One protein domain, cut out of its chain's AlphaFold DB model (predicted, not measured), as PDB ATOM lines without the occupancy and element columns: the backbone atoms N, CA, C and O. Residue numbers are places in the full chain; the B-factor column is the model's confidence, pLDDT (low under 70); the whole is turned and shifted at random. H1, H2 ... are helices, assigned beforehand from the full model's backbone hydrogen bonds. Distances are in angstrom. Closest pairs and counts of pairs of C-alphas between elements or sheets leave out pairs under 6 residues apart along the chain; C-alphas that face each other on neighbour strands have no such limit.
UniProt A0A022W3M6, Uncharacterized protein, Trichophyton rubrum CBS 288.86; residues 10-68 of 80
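What this domain is: This is residues 10 to 68 of the 80 residues of an uncharacterized protein of Trichophyton rubrum CBS 288.86 (UniProt A0A022W3M6). Residues 55 to 68, of which 55 to 67 belong to H2, the longest helix, stick out as an arm from a small body, in which H1 stands beside a looped stretch of residues 10 to 26. H2 starts near the middle of H1, where the link from H1 folds back, and the looped stretch lies on the side of H1 away from the arm. The printed part has 59 residues, with two named helices, H1 then H2, and no named strand; its class is all helix. It is loose, with a radius of gyration of the C-alphas of 13.1 A, and elongated, spanning 40 by 26 by 17 A.

Where its parts are: H2 is residues 50 to 67, 25.6 A from first to last C-alpha, from C-alpha 50 at (248.188, 328.505, 173.592) to C-alpha 67 at (226.302, 315.645, 177.172). H1 is residues 27 to 40, 20.0 A long, with C-alpha 27 at (251.677, 315.343, 168.856).

How they stand to each other: H2 touches H1 with residues 50 to 51 alone, and H1 touches H2 with residues 32 to 36 alone. Their closest C-alphas, those of Lys 32 and Val 50, are 6.3 A apart. The helices run opposite ways at a steep tilt of 47 degrees. In H1 and H2 every O i to N i+4 pair is within hydrogen-bond range. Residues 17 to 18 form a short antiparallel pairing with residues 23 to 24.

The domain as a whole: The two C-alphas farthest apart, those of Glu 12 and Thr 67, are 39.8 A apart. Without residues 55 to 68, which stand free, the body of 45 residues spans 26 by 22 by 15 A. The link from H1 to H2 has 9 residues and is short. The printed part has no cut. Its mean pLDDT is 92.9, and no printed residue is under 70.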
ATOM      1  N   LEU A  10     257.173 325.506 160.240       94.44
ATOM      2  CA  LEU A  10     256.857 324.218 160.858       94.44
ATOM      3  C   LEU A  10     258.040 323.236 160.853       94.44
ATOM      4  O   LEU A  10     258.142 322.418 161.763       94.44
ATOM      5  N   ILE A  11     258.932 323.312 159.858       94.81
ATOM      6  CA  ILE A  11     260.145 322.475 159.777       94.81
ATOM      7  C   ILE A  11     261.169 322.851 160.855       94.81
ATOM      8  O   ILE A  11     261.917 321.991 161.313       94.81
ATOM      9  N   GLU A  12     261.206 324.116 161.274       93.69
ATOM     10  CA  GLU A  12     262.141 324.602 162.297       93.69
ATOM     11  C   GLU A  12     261.774 324.141 163.718       93.69
ATOM     12  O   GLU A  12     262.590 324.264 164.633       93.69
ATOM     13  N   ILE A  13     260.569 323.597 163.922       93.31
ATOM     14  CA  ILE A  13     260.078 323.194 165.244       93.31
ATOM     15  C   ILE A  13     260.746 321.881 165.680       93.31
ATOM     16  O   ILE A  13     260.550 320.852 165.023       93.31
ATOM     17  N   PRO A  14     261.470 321.862 166.817       90.62
ATOM     18  CA  PRO A  14     262.116 320.653 167.315       90.62
ATOM     19  C   PRO A  14     261.116 319.535 167.638       90.62
ATOM     20  O   PRO A  14     260.031 319.775 168.169       90.62
ATOM     21  N   ILE A  15     261.521 318.286 167.393       93.19
ATOM     22  CA  ILE A  15     260.734 317.077 167.705       93.19
ATOM     23  C   ILE A  15     261.165 316.387 169.013       93.19
ATOM     24  O   ILE A  15     260.780 315.248 169.264       93.19
ATOM     25  N   GLU A  16     261.980 317.057 169.833       92.19
ATOM     26  CA  GLU A  16     262.607 316.494 171.038       92.19
ATOM     27  C   GLU A  16     261.917 316.928 172.342       92.19
ATOM     28  O   GLU A  16     260.837 316.450 172.654       92.19
ATOM     29  N   TYR A  17     262.524 317.796 173.150       95.50
ATOM     30  CA  TYR A  17     261.918 318.343 174.362       95.50
ATOM     31  C   TYR A  17     261.506 319.789 174.111       95.50
ATOM     32  O   TYR A  17     262.308 320.600 173.647       95.50
ATOM     33  N   SER A  18     260.266 320.128 174.456       96.19
ATOM     34  CA  SER A  18     259.806 321.509 174.425       96.19
ATOM     35  C   SER A  18     260.328 322.243 175.653       96.19
ATOM     36  O   SER A  18     259.887 322.004 176.780       96.19
ATOM     37  N   THR A  19     261.248 323.184 175.450       95.44
ATOM     38  CA  THR A  19     261.720 324.072 176.523       95.44
ATOM     39  C   THR A  19     260.630 325.045 176.970       95.44
ATOM     40  O   THR A  19     260.536 325.347 178.161       95.44
ATOM     41  N   ARG A  20     259.780 325.486 176.033       94.81
ATOM     42  CA  ARG A  20     258.664 326.412 176.257       94.81
ATOM     43  C   ARG A  20     257.586 325.798 177.149       94.81
ATOM     44  O   ARG A  20     257.232 326.387 178.165       94.81
ATOM     45  N   PHE A  21     257.115 324.601 176.803       95.12
ATOM     46  CA  PHE A  21     256.054 323.905 177.538       95.12
ATOM     47  C   PHE A  21     256.581 322.972 178.629       95.12
ATOM     48  O   PHE A  21     255.804 322.517 179.460       95.12
ATOM     49  N   LYS A  22     257.899 322.746 178.684       96.38
ATOM     50  CA  LYS A  22     258.575 321.888 179.671       96.38
ATOM     51  C   LYS A  22     258.047 320.451 179.654       96.38
ATOM     52  O   LYS A  22     257.825 319.837 180.697       96.38
ATOM     53  N   GLU A  23     257.853 319.924 178.451       95.19
ATOM     54  CA  GLU A  23     257.337 318.580 178.211       95.19
ATOM     55  C   GLU A  23     258.111 317.900 177.076       95.19
ATOM     56  O   GLU A  23     258.552 318.553 176.127       95.19
ATOM     57  N   ASN A  24     258.231 316.571 177.134       96.31
ATOM     58  CA  ASN A  24     258.675 315.790 175.978       96.31
ATOM     59  C   ASN A  24     257.710 316.015 174.807       96.31
ATOM     60  O   ASN A  24     256.489 316.044 175.001       96.31
ATOM     61  N   ILE A  25     258.239 316.134 173.590       96.00
ATOM     62  CA  ILE A  25     257.412 316.325 172.406       96.00
ATOM     63  C   ILE A  25     256.523 315.098 172.197       96.00
ATOM     64  O   ILE A  25     256.955 313.957 172.056       96.00
ATOM     65  N   THR A  26     255.230 315.386 172.158       96.25
ATOM     66  CA  THR A  26     254.156 314.514 171.681       96.25
ATOM     67  C   THR A  26     253.415 315.264 170.577       96.25
ATOM     68  O   THR A  26     253.619 316.467 170.424       96.25
ATOM     69  N   CYS A  27     252.490 314.625 169.851       95.69
ATOM     70  CA  CYS A  27     251.677 315.343 168.856       95.69
ATOM     71  C   CYS A  27     250.969 316.574 169.449       95.69
ATOM     72  O   CYS A  27     250.850 317.598 168.784       95.69
ATOM     73  N   ARG A  28     250.535 316.488 170.716       95.81
ATOM     74  CA  ARG A  28     249.918 317.601 171.447       95.81
ATOM     75  C   ARG A  28     250.906 318.748 171.642       95.81
ATOM     76  O   ARG A  28     250.614 319.872 171.259       95.81
ATOM     77  N   VAL A  29     252.080 318.459 172.202       96.56
ATOM     78  CA  VAL A  29     253.096 319.481 172.508       96.56
ATOM     79  C   VAL A  29     253.679 320.078 171.224       96.56
ATOM     80  O   VAL A  29     253.842 321.290 171.150       96.56
ATOM     81  N   TRP A  30     253.897 319.272 170.180       97.25
ATOM     82  CA  TRP A  30     254.324 319.772 168.870       97.25
ATOM     83  C   TRP A  30     253.299 320.740 168.275       97.25
ATOM     84  O   TRP A  30     253.665 321.801 167.782       97.25
ATOM     85  N   LEU A  31     252.001 320.423 168.375       96.12
ATOM     86  CA  LEU A  31     250.951 321.330 167.913       96.12
ATOM     87  C   LEU A  31     250.944 322.641 168.711       96.12
ATOM     88  O   LEU A  31     250.747 323.702 168.124       96.12
ATOM     89  N   LYS A  32     251.193 322.590 170.025       96.81
ATOM     90  CA  LYS A  32     251.325 323.800 170.847       96.81
ATOM     91  C   LYS A  32     252.504 324.667 170.398       96.81
ATOM     92  O   LYS A  32     252.340 325.877 170.266       96.81
ATOM     93  N   GLU A  33     253.658 324.056 170.124       97.25
ATOM     94  CA  GLU A  33     254.832 324.755 169.581       97.25
ATOM     95  C   GLU A  33     254.530 325.382 168.219       97.25
ATOM     96  O   GLU A  33     254.809 326.558 168.011       97.25
ATOM     97  N   ALA A  34     253.873 324.639 167.328       96.19
ATOM     98  CA  ALA A  34     253.481 325.127 166.010       96.19
ATOM     99  C   ALA A  34     252.540 326.323 166.080       96.19
ATOM    100  O   ALA A  34     252.778 327.341 165.437       96.19
ATOM    101  N   VAL A  35     251.485 326.230 166.883       95.00
ATOM    102  CA  VAL A  35     250.530 327.326 167.045       95.00
ATOM    103  C   VAL A  35     251.212 328.562 167.643       95.00
ATOM    104  O   VAL A  35     250.946 329.674 167.192       95.00
ATOM    105  N   HIS A  36     252.120 328.382 168.608       95.38
ATOM    106  CA  HIS A  36     252.866 329.492 169.192       95.38
ATOM    107  C   HIS A  36     253.816 330.147 168.179       95.38
ATOM    108  O   HIS A  36     253.758 331.357 167.998       95.38
ATOM    109  N   GLU A  37     254.647 329.369 167.477       95.56
ATOM    110  CA  GLU A  37     255.587 329.894 166.474       95.56
ATOM    111  C   GLU A  37     254.879 330.643 165.346       95.56
ATOM    112  O   GLU A  37     255.313 331.718 164.932       95.56
ATOM    113  N   LEU A  38     253.755 330.110 164.864       93.94
ATOM    114  CA  LEU A  38     252.973 330.783 163.836       93.94
ATOM    115  C   LEU A  38     252.382 332.104 164.346       93.94
ATOM    116  O   LEU A  38     252.335 333.072 163.591       93.94
ATOM    117  N   ASN A  39     251.967 332.176 165.612       92.94
ATOM    118  CA  ASN A  39     251.492 333.421 166.211       92.94
ATOM    119  C   ASN A  39     252.616 334.456 166.370       92.94
ATOM    120  O   ASN A  39     252.451 335.599 165.956       92.94
ATOM    121  N   GLU A  40     253.778 334.053 166.889       92.75
ATOM    122  CA  GLU A  40     254.932 334.949 167.072       92.75
ATOM    123  C   GLU A  40     255.450 335.518 165.745       92.75
ATOM    124  O   GLU A  40     255.901 336.661 165.675       92.75
ATOM    125  N   ARG A  41     255.338 334.749 164.656       91.12
ATOM    126  CA  ARG A  41     255.696 335.201 163.302       91.12
ATOM    127  C   ARG A  41     254.591 336.006 162.609       91.12
ATOM    128  O   ARG A  41     254.752 336.366 161.445       91.12
ATOM    129  N   GLY A  42     253.471 336.270 163.288       89.56
ATOM    130  CA  GLY A  42     252.324 337.004 162.743       89.56
ATOM    131  C   GLY A  42     251.545 336.244 161.664       89.56
ATOM    132  O   GLY A  42     250.795 336.850 160.902       89.56
ATOM    133  N   LEU A  43     251.731 334.923 161.571       88.94
ATOM    134  CA  LEU A  43     250.988 334.035 160.669       88.94
ATOM    135  C   LEU A  43     249.656 333.576 161.284       88.94
ATOM    136  O   LEU A  43     248.755 333.162 160.557       88.94
ATOM    137  N   LEU A  44     249.527 333.671 162.610       89.19
ATOM    138  CA  LEU A  44     248.274 333.591 163.358       89.19
ATOM    139  C   LEU A  44     248.094 334.867 164.185       89.19
ATOM    140  O   LEU A  44     249.062 335.559 164.482       89.19
ATOM    141  N   ASN A  45     246.849 335.162 164.558       88.44
ATOM    142  CA  ASN A  45     246.508 336.298 165.412       88.44
ATOM    143  C   ASN A  45     245.676 335.819 166.605       88.44
ATOM    144  O   ASN A  45     244.450 335.934 166.621       88.44
ATOM    145  N   LEU A  46     246.334 335.183 167.568       89.12
ATOM    146  CA  LEU A  46     245.694 334.668 168.770       89.12
ATOM    147  C   LEU A  46     245.500 335.797 169.784       89.12
ATOM    148  O   LEU A  46     246.422 336.543 170.096       89.12
ATOM    149  N   HIS A  47     244.295 335.886 170.345       89.56
ATOM    150  CA  HIS A  47     243.974 336.845 171.411       89.56
ATOM    151  C   HIS A  47     244.309 336.326 172.815       89.56
ATOM    152  O   HIS A  47     244.208 337.061 173.794       89.56
ATOM    153  N   GLU A  48     244.670 335.053 172.923       90.56
ATOM    154  CA  GLU A  48     244.946 334.361 174.173       90.56
ATOM    155  C   GLU A  48     246.118 333.393 173.993       90.56
ATOM    156  O   GLU A  48     246.525 333.076 172.873       90.56
ATOM    157  N   SER A  49     246.688 332.938 175.110       93.00
ATOM    158  CA  SER A  49     247.835 332.032 175.076       93.00
ATOM    159  C   SER A  49     247.442 330.634 174.592       93.00
ATOM    160  O   SER A  49     246.318 330.180 174.801       93.00
ATOM    161  N   VAL A  50     248.397 329.901 174.015       94.62
ATOM    162  CA  VAL A  50     248.188 328.505 173.592       94.62
ATOM    163  C   VAL A  50     247.758 327.609 174.763       94.62
ATOM    164  O   VAL A  50     246.910 326.737 174.582       94.62
ATOM    165  N   ASP A  51     248.278 327.854 175.969       95.00
ATOM    166  CA  ASP A  51     247.867 327.128 177.179       95.00
ATOM    167  C   ASP A  51     246.411 327.435 177.569       95.00
ATOM    168  O   ASP A  51     245.685 326.538 177.998       95.00
ATOM    169  N   SER A  52     245.953 328.679 177.378       94.00
ATOM    170  CA  SER A  52     244.550 329.069 177.591       94.00
ATOM    171  C   SER A  52     243.614 328.336 176.626       94.00
ATOM    172  O   SER A  52     242.616 327.760 177.064       94.00
ATOM    173  N   ILE A  53     243.993 328.260 175.346       93.12
ATOM    174  CA  ILE A  53     243.245 327.530 174.312       93.12
ATOM    175  C   ILE A  53     243.173 326.035 174.649       93.12
ATOM    176  O   ILE A  53     242.107 325.425 174.567       93.12
ATOM    177  N   GLU A  54     244.291 325.426 175.056       93.88
ATOM    178  CA  GLU A  54     244.323 324.013 175.453       93.88
ATOM    179  C   GLU A  54     243.440 323.753 176.683       93.88
ATOM    180  O   GLU A  54     242.674 322.783 176.717       93.88
ATOM    181  N   PHE A  55     243.506 324.630 177.685       94.12
ATOM    182  CA  PHE A  55     242.678 324.535 178.882       94.12
ATOM    183  C   PHE A  55     241.181 324.634 178.556       94.12
ATOM    184  O   PHE A  55     240.373 323.841 179.058       94.12
ATOM    185  N   GLU A  56     240.799 325.568 177.685       92.69
ATOM    186  CA  GLU A  56     239.428 325.712 177.206       92.69
ATOM    187  C   GLU A  56     238.958 324.465 176.448       92.69
ATOM    188  O   GLU A  56     237.864 323.946 176.713       92.69
ATOM    189  N   ALA A  57     239.781 323.959 175.526       91.62
ATOM    190  CA  ALA A  57     239.471 322.772 174.745       91.62
ATOM    191  C   ALA A  57     239.254 321.554 175.653       91.62
ATOM    192  O   ALA A  57     238.274 320.825 175.483       91.62
ATOM    193  N   ASN A  58     240.095 321.373 176.675       92.94
ATOM    194  CA  ASN A  58     239.948 320.304 177.662       92.94
ATOM    195  C   ASN A  58     238.675 320.460 178.504       92.94
ATOM    196  O   ASN A  58     237.926 319.497 178.682       92.94
ATOM    197  N   SER A  59     238.382 321.674 178.970       91.81
ATOM    198  CA  SER A  59     237.157 321.967 179.727       91.81
ATOM    199  C   SER A  59     235.898 321.678 178.898       91.81
ATOM    200  O   SER A  59     234.932 321.073 179.376       91.81
ATOM    201  N   THR A  60     235.932 322.034 177.613       90.56
ATOM    202  CA  THR A  60     234.861 321.754 176.650       90.56
ATOM    203  C   THR A  60     234.750 320.262 176.339       90.56
ATOM    204  O   THR A  60     233.643 319.729 176.253       90.56
ATOM    205  N   ALA A  61     235.869 319.548 176.215       90.50
ATOM    206  CA  ALA A  61     235.894 318.102 175.997       90.50
ATOM    207  C   ALA A  61     235.265 317.333 177.178       90.50
ATOM    208  O   ALA A  61     234.513 316.375 176.987       90.50
ATOM    209  N   LEU A  62     235.515 317.781 178.411       90.38
ATOM    210  CA  LEU A  62     234.931 317.184 179.613       90.38
ATOM    211  C   LEU A  62     233.409 317.388 179.677       90.38
ATOM    212  O   LEU A  62     232.668 316.433 179.924       90.38
ATOM    213  N   SER A  63     232.923 318.600 179.395       87.75
ATOM    214  CA  SER A  63     231.482 318.901 179.403       87.75
ATOM    215  C   SER A  63     230.728 318.258 178.229       87.75
ATOM    216  O   SER A  63     229.620 317.735 178.393       87.75
ATOM    217  N   SER A  64     231.340 318.211 177.044       89.12
ATOM    218  CA  SER A  64     230.793 317.519 175.866       89.12
ATOM    219  C   SER A  64     230.678 316.012 176.072       89.12
ATOM    220  O   SER A  64     229.679 315.415 175.666       89.12
ATOM    221  N   LYS A  65     231.641 315.384 176.758       87.69
ATOM    222  CA  LYS A  65     231.580 313.955 177.098       87.69
ATOM    223  C   LYS A  65     230.367 313.624 177.967       87.69
ATOM    224  O   LYS A  65     229.714 312.609 177.727       87.69
ATOM    225  N   ALA A  66     230.029 314.490 178.924       86.00
ATOM    226  CA  ALA A  66     228.844 314.325 179.766       86.00
ATOM    227  C   ALA A  66     227.533 314.461 178.969       86.00
ATOM    228  O   ALA A  66     226.565 313.751 179.232       86.00
ATOM    229  N   THR A  67     227.507 315.339 177.963       86.12
ATOM    230  CA  THR A  67     226.302 315.645 177.172       86.12
ATOM    231  C   THR A  67     226.194 314.866 175.855       86.12
ATOM    232  O   THR A  67     225.167 314.954 175.183       86.12
ATOM    233  N   LYS A  68     227.227 314.096 175.480       85.88
ATOM    234  CA  LYS A  68     227.380 313.389 174.191       85.88
ATOM    235  C   LYS A  68     227.216 314.296 172.959       85.88
ATOM    236  O   LYS A  68     226.798 313.831 171.898       85.88
TER     237      LYS A  68